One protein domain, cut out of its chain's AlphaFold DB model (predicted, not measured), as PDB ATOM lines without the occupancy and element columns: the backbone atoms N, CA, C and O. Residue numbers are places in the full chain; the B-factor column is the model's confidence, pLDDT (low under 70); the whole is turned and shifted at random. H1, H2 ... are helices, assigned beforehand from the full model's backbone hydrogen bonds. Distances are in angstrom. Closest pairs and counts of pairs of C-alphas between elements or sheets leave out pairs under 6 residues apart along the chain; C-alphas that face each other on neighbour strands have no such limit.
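AT A GLANCE: This is residues 18 to 111 of the 492 residues of an uncharacterized protein of Didymella rabiei (UniProt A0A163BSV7). H4 runs through the middle, with H1, H2 and H5 packed round it and H3 folded back on H2. The printed part has 94 residues with five named helices, H1 to H5 in order, and no named strand: all helix. It is compact, with a radius of gyration of the C-alphas of 12.3 A, and rounded, spanning 29 by 27 by 25 A.

IN THESE COORDINATES: Residues 18 to 39 have no named element. H1, residues 40 to 43, begins at C-alpha 40 (268.739, 408.377, 386.733). H2 is residues 48 to 58, 15.5 A; H3, 62 to 71, 14.5 A; H4, 75 to 90, 21.9 A; H5, 103 to 109, ends at C-alpha 109 (278.428, 405.004, 397.887).

HOW THE PARTS SIT: H4, the hub, touches H1 with residues 76 to 83 alone; the closest C-alphas, of Ala 40 and Ala 79, are 4.8 A apart. H4 touches H2 with residues 75 to 82 alone, closest C-alphas Lys 48 and Lys 75, 5.7 A. H4 and H5 form a hairpin, closest C-alphas Ser 84 and Leu 106, 6.3 A. H2 and H3 form another, at a steep tilt of 44 degrees, closest C-alphas Gln 56 and Ala 65, 5.2 A. Every O i to N i+4 pair is within hydrogen-bond range in H2, H3 and H5, and 11 of 12 in H4.

THE WHOLE: The printed part has no cut. The H4 to H5 link is long; residue 100 has pLDDT under 70.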
ATOM      1  N   PHE A  18     267.372 420.281 402.231       96.44
ATOM      2  CA  PHE A  18     267.980 419.229 403.021       96.44
ATOM      3  C   PHE A  18     269.480 419.505 403.115       96.44
ATOM      4  O   PHE A  18     270.152 419.590 402.083       96.44
ATOM      5  N   GLU A  19     269.984 419.679 404.336       96.31
ATOM      6  CA  GLU A  19     271.372 420.055 404.625       96.31
ATOM      7  C   GLU A  19     272.047 419.024 405.544       96.31
ATOM      8  O   GLU A  19     272.381 419.305 406.692       96.31
ATOM      9  N   GLU A  20     272.257 417.808 405.038       94.69
ATOM     10  CA  GLU A  20     273.007 416.757 405.740       94.69
ATOM     11  C   GLU A  20     274.206 416.279 404.910       94.69
ATOM     12  O   GLU A  20     274.251 416.433 403.691       94.69
ATOM     13  N   TYR A  21     275.213 415.694 405.572       93.75
ATOM     14  CA  TYR A  21     276.408 415.105 404.934       93.75
ATOM     15  C   TYR A  21     277.222 416.066 404.043       93.75
ATOM     16  O   TYR A  21     278.038 415.637 403.227       93.75
ATOM     17  N   GLY A  22     277.027 417.381 404.202       94.44
ATOM     18  CA  GLY A  22     277.635 418.401 403.344       94.44
ATOM     19  C   GLY A  22     276.977 418.536 401.965       94.44
ATOM     20  O   GLY A  22     277.574 419.148 401.075       94.44
ATOM     21  N   LEU A  23     275.780 417.972 401.790       96.56
ATOM     22  CA  LEU A  23     274.907 418.177 400.640       96.56
ATOM     23  C   LEU A  23     273.873 419.262 400.956       96.56
ATOM     24  O   LEU A  23     273.458 419.413 402.100       96.56
ATOM     25  N   ARG A  24     273.445 420.001 399.932       97.25
ATOM     26  CA  ARG A  24     272.342 420.965 399.986       97.25
ATOM     27  C   ARG A  24     271.355 420.672 398.863       97.25
ATOM     28  O   ARG A  24     271.534 421.132 397.737       97.25
ATOM     29  N   ILE A  25     270.322 419.892 399.163       97.69
ATOM     30  CA  ILE A  25     269.350 419.424 398.165       97.69
ATOM     31  C   ILE A  25     268.047 420.219 398.324       97.69
ATOM     32  O   ILE A  25     267.517 420.292 399.430       97.69
ATOM     33  N   PRO A  26     267.516 420.853 397.264       97.19
ATOM     34  CA  PRO A  26     266.259 421.588 397.347       97.19
ATOM     35  C   PRO A  26     265.080 420.628 397.556       97.19
ATOM     36  O   PRO A  26     264.843 419.743 396.738       97.19
ATOM     37  N   LEU A  27     264.312 420.846 398.626       97.31
ATOM     38  CA  LEU A  27     263.104 420.069 398.943       97.31
ATOM     39  C   LEU A  27     261.854 420.619 398.249       97.31
ATOM     40  O   LEU A  27     260.831 419.944 398.162       97.31
ATOM     41  N   VAL A  28     261.923 421.865 397.778       96.31
ATOM     42  CA  VAL A  28     260.799 422.590 397.186       96.31
ATOM     43  C   VAL A  28     261.204 423.137 395.824       96.31
ATOM     44  O   VAL A  28     262.214 423.830 395.692       96.31
ATOM     45  N   LYS A  29     260.387 422.877 394.803       94.69
ATOM     46  CA  LYS A  29     260.553 423.398 393.445       94.69
ATOM     47  C   LYS A  29     259.278 424.128 393.044       94.69
ATOM     48  O   LYS A  29     258.196 423.559 393.091       94.69
ATOM     49  N   ARG A  30     259.397 425.407 392.664       94.31
ATOM     50  CA  ARG A  30     258.245 426.269 392.310       94.31
ATOM     51  C   ARG A  30     257.154 426.310 393.401       94.31
ATOM     52  O   ARG A  30     255.971 426.336 393.098       94.31
ATOM     53  N   GLY A  31     257.557 426.287 394.673       93.62
ATOM     54  CA  GLY A  31     256.634 426.322 395.816       93.62
ATOM     55  C   GLY A  31     256.002 424.975 396.191       93.62
ATOM     56  O   GLY A  31     255.375 424.893 397.241       93.62
ATOM     57  N   GLN A  32     256.209 423.916 395.406       95.62
ATOM     58  CA  GLN A  32     255.712 422.571 395.708       95.62
ATOM     59  C   GLN A  32     256.829 421.679 396.251       95.62
ATOM     60  O   GLN A  32     257.974 421.772 395.800       95.62
ATOM     61  N   ARG A  33     256.504 420.817 397.225       95.12
ATOM     62  CA  ARG A  33     257.447 419.808 397.730       95.12
ATOM     63  C   ARG A  33     257.756 418.817 396.612       95.12
ATOM     64  O   ARG A  33     256.851 418.372 395.913       95.12
ATOM     65  N   VAL A  34     259.031 418.495 396.443       96.62
ATOM     66  CA  VAL A  34     259.449 417.447 395.514       96.62
ATOM     67  C   VAL A  34     259.128 416.099 396.176       96.62
ATOM     68  O   VAL A  34     259.547 415.902 397.315       96.62
ATOM     69  N   PRO A  35     258.355 415.206 395.531       96.88
ATOM     70  CA  PRO A  35     257.850 414.000 396.189       96.88
ATOM     71  C   PRO A  35     258.908 412.904 396.355       96.88
ATOM     72  O   PRO A  35     258.853 412.164 397.327       96.88
ATOM     73  N   HIS A  36     259.848 412.793 395.416       97.50
ATOM     74  CA  HIS A  36     260.864 411.741 395.372       97.50
ATOM     75  C   HIS A  36     262.098 412.212 394.586       97.50
ATOM     76  O   HIS A  36     262.055 413.242 393.900       97.50
ATOM     77  N   ALA A  37     263.190 411.448 394.654       97.50
ATOM     78  CA  ALA A  37     264.364 411.639 393.802       97.50
ATOM     79  C   ALA A  37     264.010 411.604 392.308       97.50
ATOM     80  O   ALA A  37     263.003 411.015 391.932       97.50
ATOM     81  N   ARG A  38     264.810 412.224 391.438       97.88
ATOM     82  CA  ARG A  38     264.666 412.101 389.978       97.88
ATOM     83  C   ARG A  38     265.290 410.799 389.490       97.88
ATOM     84  O   ARG A  38     266.373 410.439 389.939       97.88
ATOM     85  N   LEU A  39     264.650 410.150 388.522       97.88
ATOM     86  CA  LEU A  39     265.123 408.887 387.965       97.88
ATOM     87  C   LEU A  39     266.428 409.076 387.169       97.88
ATOM     88  O   LEU A  39     266.517 409.955 386.303       97.88
ATOM     89  N   ALA A  40     267.451 408.249 387.418       97.81
ATOM     90  CA  ALA A  40     268.739 408.377 386.733       97.81
ATOM     91  C   ALA A  40     268.634 408.198 385.215       97.81
ATOM     92  O   ALA A  40     269.358 408.873 384.484       97.81
ATOM     93  N   SER A  41     267.735 407.343 384.716       97.44
ATOM     94  CA  SER A  41     267.529 407.175 383.270       97.44
ATOM     95  C   SER A  41     267.039 408.471 382.617       97.44
ATOM     96  O   SER A  41     267.562 408.862 381.573       97.44
ATOM     97  N   GLU A  42     266.122 409.195 383.265       97.75
ATOM     98  CA  GLU A  42     265.634 410.488 382.781       97.75
ATOM     99  C   GLU A  42     266.720 411.562 382.830       97.75
ATOM    100  O   GLU A  42     266.922 412.319 381.875       97.75
ATOM    101  N   LEU A  43     267.465 411.615 383.937       98.00
ATOM    102  CA  LEU A  43     268.599 412.523 384.099       98.00
ATOM    103  C   LEU A  43     269.675 412.263 383.039       98.00
ATOM    104  O   LEU A  43     270.224 413.208 382.463       98.00
ATOM    105  N   ALA A  44     269.938 410.995 382.732       97.50
ATOM    106  CA  ALA A  44     270.898 410.583 381.723       97.50
ATOM    107  C   ALA A  44     270.484 410.985 380.301       97.50
ATOM    108  O   ALA A  44     271.340 410.982 379.421       97.50
ATOM    109  N   MET A  45     269.243 411.400 380.032       97.56
ATOM    110  CA  MET A  45     268.887 411.990 378.730       97.56
ATOM    111  C   MET A  45     269.437 413.417 378.558       97.56
ATOM    112  O   MET A  45     269.596 413.886 377.435       97.56
ATOM    113  N   GLY A  46     269.774 414.104 379.655       97.06
ATOM    114  CA  GLY A  46     270.325 415.459 379.631       97.06
ATOM    115  C   GLY A  46     271.768 415.555 379.120       97.06
ATOM    116  O   GLY A  46     272.436 414.560 378.836       97.06
ATOM    117  N   SER A  47     272.282 416.784 379.029       97.94
ATOM    118  CA  SER A  47     273.698 417.029 378.733       97.94
ATOM    119  C   SER A  47     274.567 416.847 379.985       97.94
ATOM    120  O   SER A  47     274.107 417.039 381.119       97.94
ATOM    121  N   LYS A  48     275.846 416.497 379.800       97.62
ATOM    122  CA  LYS A  48     276.791 416.305 380.914       97.62
ATOM    123  C   LYS A  48     277.002 417.602 381.704       97.62
ATOM    124  O   LYS A  48     277.181 417.561 382.921       97.62
ATOM    125  N   GLU A  49     276.922 418.749 381.039       97.88
ATOM    126  CA  GLU A  49     277.043 420.084 381.627       97.88
ATOM    127  C   GLU A  49     275.874 420.361 382.576       97.88
ATOM    128  O   GLU A  49     276.086 420.808 383.704       97.88
ATOM    129  N   LYS A  50     274.644 420.012 382.167       98.25
ATOM    130  CA  LYS A  50     273.446 420.166 383.003       98.25
ATOM    131  C   LYS A  50     273.529 419.315 384.270       98.25
ATOM    132  O   LYS A  50     273.195 419.794 385.352       98.25
ATOM    133  N   LEU A  51     274.001 418.073 384.151       98.25
ATOM    134  CA  LEU A  51     274.211 417.201 385.310       98.25
ATOM    135  C   LEU A  51     275.324 417.724 386.223       98.25
ATOM    136  O   LEU A  51     275.159 417.773 387.439       98.25
ATOM    137  N   SER A  52     276.423 418.203 385.643       97.75
ATOM    138  CA  SER A  52     277.535 418.805 386.389       97.75
ATOM    139  C   SER A  52     277.090 420.031 387.192       97.75
ATOM    140  O   SER A  52     277.480 420.180 388.349       97.75
ATOM    141  N   ALA A  53     276.227 420.875 386.619       97.62
ATOM    142  CA  ALA A  53     275.649 422.024 387.312       97.62
ATOM    143  C   ALA A  53     274.780 421.605 388.512       97.62
ATOM    144  O   ALA A  53     274.829 422.240 389.563       97.62
ATOM    145  N   ILE A  54     274.024 420.506 388.399       97.69
ATOM    146  CA  ILE A  54     273.250 419.954 389.523       97.69
ATOM    147  C   ILE A  54     274.186 419.512 390.654       97.69
ATOM    148  O   ILE A  54     273.977 419.904 391.800       97.69
ATOM    149  N   VAL A  55     275.242 418.756 390.338       97.38
ATOM    150  CA  VAL A  55     276.223 418.294 391.337       97.38
ATOM    151  C   VAL A  55     276.912 419.471 392.036       97.38
ATOM    152  O   VAL A  55     277.092 419.447 393.254       97.38
ATOM    153  N   GLN A  56     277.263 420.523 391.292       96.81
ATOM    154  CA  GLN A  56     277.832 421.751 391.856       96.81
ATOM    155  C   GLN A  56     276.855 422.490 392.774       96.81
ATOM    156  O   GLN A  56     277.280 423.023 393.790       96.81
ATOM    157  N   ASN A  57     275.560 422.495 392.458       96.56
ATOM    158  CA  ASN A  57     274.552 423.101 393.329       96.56
ATOM    159  C   ASN A  57     274.341 422.300 394.623       96.56
ATOM    160  O   ASN A  57     274.079 422.893 395.668       96.56
ATOM    161  N   PHE A  58     274.463 420.969 394.568       97.44
ATOM    162  CA  PHE A  58     274.325 420.109 395.749       97.44
ATOM    163  C   PHE A  58     275.521 420.215 396.686       97.44
ATOM    164  O   PHE A  58     275.364 420.199 397.904       97.44
ATOM    165  N   LEU A  59     276.724 420.320 396.132       95.50
ATOM    166  CA  LEU A  59     277.947 420.437 396.909       95.50
ATOM    167  C   LEU A  59     278.280 421.910 397.120       95.50
ATOM    168  O   LEU A  59     278.804 422.567 396.230       95.50
ATOM    169  N   GLN A  60     278.083 422.409 398.341       90.19
ATOM    170  CA  GLN A  60     278.407 423.801 398.694       90.19
ATOM    171  C   GLN A  60     279.864 424.191 398.349       90.19
ATOM    172  O   GLN A  60     280.160 425.355 398.088       90.19
ATOM    173  N   ALA A  61     280.786 423.220 398.332       92.44
ATOM    174  CA  ALA A  61     282.182 423.424 397.965       92.44
ATOM    175  C   ALA A  61     282.448 423.069 396.491       92.44
ATOM    176  O   ALA A  61     282.593 421.892 396.144       92.44
ATOM    177  N   VAL A  62     282.634 424.097 395.655       93.56
ATOM    178  CA  VAL A  62     282.911 423.970 394.209       93.56
ATOM    179  C   VAL A  62     284.078 423.017 393.923       93.56
ATOM    180  O   VAL A  62     283.972 422.164 393.047       93.56
ATOM    181  N   SER A  63     285.165 423.086 394.700       95.06
ATOM    182  CA  SER A  63     286.350 422.232 394.515       95.06
ATOM    183  C   SER A  63     286.066 420.738 394.708       95.06
ATOM    184  O   SER A  63     286.608 419.905 393.976       95.06
ATOM    185  N   LYS A  64     285.187 420.382 395.658       94.19
ATOM    186  CA  LYS A  64     284.749 418.994 395.870       94.19
ATOM    187  C   LYS A  64     283.898 418.520 394.696       94.19
ATOM    188  O   LYS A  64     284.126 417.418 394.205       94.19
ATOM    189  N   ALA A  65     282.995 419.373 394.208       94.88
ATOM    190  CA  ALA A  65     282.170 419.074 393.044       94.88
ATOM    191  C   ALA A  65     283.021 418.817 391.799       94.88
ATOM    192  O   ALA A  65     282.833 417.808 391.128       94.88
ATOM    193  N   THR A  66     284.015 419.666 391.514       95.38
ATOM    194  CA  THR A  66     284.881 419.471 390.341       95.38
ATOM    195  C   THR A  66     285.687 418.177 390.437       95.38
ATOM    196  O   THR A  66     285.853 417.487 389.435       95.38
ATOM    197  N   LYS A  67     286.182 417.825 391.633       96.12
ATOM    198  CA  LYS A  67     286.911 416.568 391.852       96.12
ATOM    199  C   LYS A  67     286.006 415.353 391.637       96.12
ATOM    200  O   LYS A  67     286.411 414.429 390.943       96.12
ATOM    201  N   LEU A  68     284.786 415.390 392.170       94.88
ATOM    202  CA  LEU A  68     283.802 414.322 392.013       94.88
ATOM    203  C   LEU A  68     283.350 414.154 390.551       94.88
ATOM    204  O   LEU A  68     283.314 413.043 390.034       94.88
ATOM    205  N   ILE A  69     283.059 415.250 389.848       95.75
ATOM    206  CA  ILE A  69     282.667 415.207 388.429       95.75
ATOM    207  C   ILE A  69     283.800 414.633 387.567       95.75
ATOM    208  O   ILE A  69     283.544 413.929 386.595       95.75
ATOM    209  N   LYS A  70     285.066 414.893 387.926       96.38
ATOM    210  CA  LYS A  70     286.218 414.280 387.250       96.38
ATOM    211  C   LYS A  70     286.305 412.772 387.483       96.38
ATOM    212  O   LYS A  70     286.715 412.079 386.563       96.38
ATOM    213  N   THR A  71     285.933 412.277 388.667       96.19
ATOM    214  CA  THR A  71     285.901 410.831 388.960       96.19
ATOM    215  C   THR A  71     284.695 410.129 388.334       96.19
ATOM    216  O   THR A  71     284.786 408.971 387.943       96.19
ATOM    217  N   LEU A  72     283.567 410.829 388.196       95.69
ATOM    218  CA  LEU A  72     282.365 410.326 387.533       95.69
ATOM    219  C   LEU A  72     282.472 410.592 386.024       95.69
ATOM    220  O   LEU A  72     281.925 411.553 385.482       95.69
ATOM    221  N   HIS A  73     283.245 409.752 385.337       92.44
ATOM    222  CA  HIS A  73     283.596 409.968 383.932       92.44
ATOM    223  C   HIS A  73     282.378 409.953 382.989       92.44
ATOM    224  O   HIS A  73     282.341 410.732 382.025       92.44
ATOM    225  N   SER A  74     281.377 409.111 383.271       97.25
ATOM    226  CA  SER A  74     280.211 408.897 382.410       97.25
ATOM    227  C   SER A  74     278.994 409.729 382.828       97.25
ATOM    228  O   SER A  74     278.810 410.096 383.987       97.25
ATOM    229  N   LYS A  75     278.124 410.009 381.853       97.62
ATOM    230  CA  LYS A  75     276.848 410.695 382.082       97.62
ATOM    231  C   LYS A  75     275.917 409.885 382.995       97.62
ATOM    232  O   LYS A  75     275.296 410.477 383.873       97.62
ATOM    233  N   SER A  76     275.851 408.560 382.812       97.62
ATOM    234  CA  SER A  76     275.009 407.701 383.659       97.62
ATOM    235  C   SER A  76     275.504 407.691 385.104       97.62
ATOM    236  O   SER A  76     274.693 407.862 386.000       97.62
ATOM    237  N   ALA A  77     276.821 407.640 385.338       96.81
ATOM    238  CA  ALA A  77     277.373 407.649 386.692       96.81
ATOM    239  C   ALA A  77     277.063 408.957 387.434       96.81
ATOM    240  O   ALA A  77     276.780 408.943 388.629       96.81
ATOM    241  N   ILE A  78     277.073 410.102 386.736       97.81
ATOM    242  CA  ILE A  78     276.650 411.376 387.337       97.81
ATOM    243  C   ILE A  78     275.144 411.352 387.642       97.81
ATOM    244  O   ILE A  78     274.736 411.820 388.702       97.81
ATOM    245  N   ALA A  79     274.321 410.815 386.739       98.06
ATOM    246  CA  ALA A  79     272.878 410.705 386.939       98.06
ATOM    247  C   ALA A  79     272.512 409.787 388.121       98.06
ATOM    248  O   ALA A  79     271.730 410.193 388.975       98.06
ATOM    249  N   GLU A  80     273.131 408.609 388.217       97.19
ATOM    250  CA  GLU A  80     272.977 407.659 389.330       97.19
ATOM    251  C   GLU A  80     273.441 408.262 390.661       97.19
ATOM    252  O   GLU A  80     272.792 408.086 391.692       97.19
ATOM    253  N   TRP A  81     274.535 409.032 390.643       97.19
ATOM    254  CA  TRP A  81     274.999 409.759 391.824       97.19
ATOM    255  C   TRP A  81     273.988 410.826 392.268       97.19
ATOM    256  O   TRP A  81     273.718 410.950 393.462       97.19
ATOM    257  N   ILE A  82     273.398 411.577 391.326       98.00
ATOM    258  CA  ILE A  82     272.354 412.572 391.625       98.00
ATOM    259  C   ILE A  82     271.116 411.888 392.212       98.00
ATOM    260  O   ILE A  82     270.621 412.354 393.235       98.00
ATOM    261  N   GLU A  83     270.644 410.794 391.611       97.62
ATOM    262  CA  GLU A  83     269.497 410.034 392.123       97.62
ATOM    263  C   GLU A  83     269.774 409.501 393.535       97.62
ATOM    264  O   GLU A  83     268.944 409.661 394.427       97.62
ATOM    265  N   SER A  84     270.967 408.949 393.777       96.56
ATOM    266  CA  SER A  84     271.382 408.458 395.099       96.56
ATOM    267  C   SER A  84     271.417 409.578 396.146       96.56
ATOM    268  O   SER A  84     270.964 409.397 397.277       96.56
ATOM    269  N   ALA A  85     271.925 410.758 395.774       96.88
ATOM    270  CA  ALA A  85     271.954 411.926 396.647       96.88
ATOM    271  C   ALA A  85     270.539 412.445 396.945       96.88
ATOM    272  O   ALA A  85     270.214 412.704 398.100       96.88
ATOM    273  N   GLU A  86     269.679 412.563 395.932       97.38
ATOM    274  CA  GLU A  86     268.283 412.969 396.118       97.38
ATOM    275  C   GLU A  86     267.483 411.940 396.915       97.38
ATOM    276  O   GLU A  86     266.648 412.334 397.724       97.38
ATOM    277  N   THR A  87     267.784 410.648 396.773       96.75
ATOM    278  CA  THR A  87     267.138 409.564 397.527       96.75
ATOM    279  C   THR A  87     267.362 409.717 399.030       96.75
ATOM    280  O   THR A  87     266.444 409.474 399.809       96.75
ATOM    281  N   LEU A  88     268.535 410.205 399.455       95.75
ATOM    282  CA  LEU A  88     268.795 410.510 400.869       95.75
ATOM    283  C   LEU A  88     267.891 411.615 401.432       95.75
ATOM    284  O   LEU A  88     267.616 411.612 402.630       95.75
ATOM    285  N   ALA A  89     267.476 412.569 400.596       96.31
ATOM    286  CA  ALA A  89     266.721 413.751 401.010       96.31
ATOM    287  C   ALA A  89     265.206 413.608 400.810       96.31
ATOM    288  O   ALA A  89     264.424 414.121 401.607       96.31
ATOM    289  N   LEU A  90     264.804 412.964 399.714       96.44
ATOM    290  CA  LEU A  90     263.431 412.914 399.207       96.44
ATOM    291  C   LEU A  90     262.839 411.502 399.236       96.44
ATOM    292  O   LEU A  90     261.639 411.349 399.041       96.44
ATOM    293  N   GLY A  91     263.660 410.477 399.462       96.19
ATOM    294  CA  GLY A  91     263.272 409.083 399.279       96.19
ATOM    295  C   GLY A  91     263.423 408.600 397.828       96.19
ATOM    296  O   GLY A  91     263.668 409.397 396.912       96.19
ATOM    297  N   PRO A  92     263.332 407.275 397.618       96.75
ATOM    298  CA  PRO A  92     263.593 406.647 396.326       96.75
ATOM    299  C   PRO A  92     262.518 406.998 395.293       96.75
ATOM    300  O   PRO A  92     261.343 407.152 395.626       96.75
ATOM    301  N   HIS A  93     262.915 407.084 394.022       97.38
ATOM    302  CA  HIS A  93     261.957 407.155 392.917       97.38
ATOM    303  C   HIS A  93     261.201 405.813 392.807       97.38
ATOM    304  O   HIS A  93     261.841 404.766 392.933       97.38
ATOM    305  N   PRO A  94     259.879 405.797 392.543       96.62
ATOM    306  CA  PRO A  94     259.092 404.556 392.467       96.62
ATOM    307  C   PRO A  94     259.599 403.571 391.403       96.62
ATOM    308  O   PRO A  94     259.508 402.363 391.576       96.62
ATOM    309  N   GLU A  95     260.174 404.092 390.320       97.38
ATOM    310  CA  GLU A  95     260.750 403.296 389.224       97.38
ATOM    311  C   GLU A  95     262.271 403.092 389.340       97.38
ATOM    312  O   GLU A  95     262.919 402.628 388.397       97.38
ATOM    313  N   SER A  96     262.873 403.481 390.469       96.44
ATOM    314  CA  SER A  96     264.317 403.358 390.663       96.44
ATOM    315  C   SER A  96     264.760 401.897 390.636       96.44
ATOM    316  O   SER A  96     264.147 401.029 391.255       96.44
ATOM    317  N   LYS A  97     265.886 401.637 389.967       94.25
ATOM    318  CA  LYS A  97     266.577 400.336 389.994       94.25
ATOM    319  C   LYS A  97     267.759 400.314 390.968       94.25
ATOM    320  O   LYS A  97     268.547 399.372 390.945       94.25
ATOM    321  N   LEU A  98     267.934 401.353 391.789       89.00
ATOM    322  CA  LEU A  98     269.035 401.408 392.748       89.00
ATOM    323  C   LEU A  98     268.812 400.377 393.868       89.00
ATOM    324  O   LEU A  98     267.808 400.397 394.571       89.00
ATOM    325  N   PHE A  99     269.776 399.468 394.033       75.25
ATOM    326  CA  PHE A  99     269.657 398.259 394.861       75.25
ATOM    327  C   PHE A  99     269.675 398.481 396.384       75.25
ATOM    328  O   PHE A  99     269.527 397.516 397.131       75.25
ATOM    329  N   SER A 100     269.856 399.709 396.882       69.31
ATOM    330  CA  SER A 100     269.826 399.968 398.326       69.31
ATOM    331  C   SER A 100     269.138 401.283 398.660       69.31
ATOM    332  O   SER A 100     269.538 402.354 398.211       69.31
ATOM    333  N   THR A 101     268.115 401.185 399.507       72.38
ATOM    334  CA  THR A 101     267.439 402.309 400.165       72.38
ATOM    335  C   THR A 101     268.025 402.604 401.546       72.38
ATOM    336  O   THR A 101     267.587 403.542 402.213       72.38
ATOM    337  N   LYS A 102     269.011 401.819 402.009       88.94
ATOM    338  CA  LYS A 102     269.619 402.038 403.323       88.94
ATOM    339  C   LYS A 102     270.475 403.298 403.283       88.94
ATOM    340  O   LYS A 102     271.357 403.453 402.437       88.94
ATOM    341  N   LYS A 103     270.222 404.196 404.236       89.12
ATOM    342  CA  LYS A 103     270.876 405.506 404.329       89.12
ATOM    343  C   LYS A 103     272.399 405.363 404.406       89.12
ATOM    344  O   LYS A 103     273.130 406.134 403.792       89.12
ATOM    345  N   GLU A 104     272.883 404.359 405.129       89.19
ATOM    346  CA  GLU A 104     274.306 404.103 405.353       89.19
ATOM    347  C   GLU A 104     275.029 403.693 404.066       89.19
ATOM    348  O   GLU A 104     276.122 404.195 403.787       89.19
ATOM    349  N   ASP A 105     274.405 402.826 403.266       87.88
ATOM    350  CA  ASP A 105     274.961 402.356 401.996       87.88
ATOM    351  C   ASP A 105     275.043 403.500 400.987       87.88
ATOM    352  O   ASP A 105     276.066 403.664 400.323       87.88
ATOM    353  N   LEU A 106     274.008 404.343 400.929       88.88
ATOM    354  CA  LEU A 106     273.977 405.531 400.077       88.88
ATOM    355  C   LEU A 106     275.059 406.537 400.479       88.88
ATOM    356  O   LEU A 106     275.818 407.005 399.633       88.88
ATOM    357  N   VAL A 107     275.206 406.834 401.772       89.94
ATOM    358  CA  VAL A 107     276.263 407.739 402.259       89.94
ATOM    359  C   VAL A 107     277.655 407.196 401.916       89.94
ATOM    360  O   VAL A 107     278.526 407.958 401.484       89.94
ATOM    361  N   LYS A 108     277.856 405.877 402.045       90.25
ATOM    362  CA  LYS A 108     279.108 405.201 401.680       90.25
ATOM    363  C   LYS A 108     279.361 405.242 400.169       90.25
ATOM    364  O   LYS A 108     280.475 405.572 399.765       90.25
ATOM    365  N   ALA A 109     278.348 404.967 399.349       86.75
ATOM    366  CA  ALA A 109     278.428 405.004 397.887       86.75
ATOM    367  C   ALA A 109     278.735 406.414 397.359       86.75
ATOM    368  O   ALA A 109     279.512 406.576 396.420       86.75
ATOM    369  N   LEU A 110     278.201 407.448 398.012       90.19
ATOM    370  CA  LEU A 110     278.476 408.846 397.673       90.19
ATOM    371  C   LEU A 110     279.874 409.313 398.125       90.19
ATOM    372  O   LEU A 110     280.261 410.446 397.830       90.19
ATOM    373  N   GLY A 111     280.630 408.479 398.851       89.25
ATOM    374  CA  GLY A 111     281.936 408.839 399.410       89.25
ATOM    375  C   GLY A 111     281.853 409.972 400.436       89.25
ATOM    376  O   GLY A 111     282.832 410.693 400.659       89.25
TER     377      GLY A 111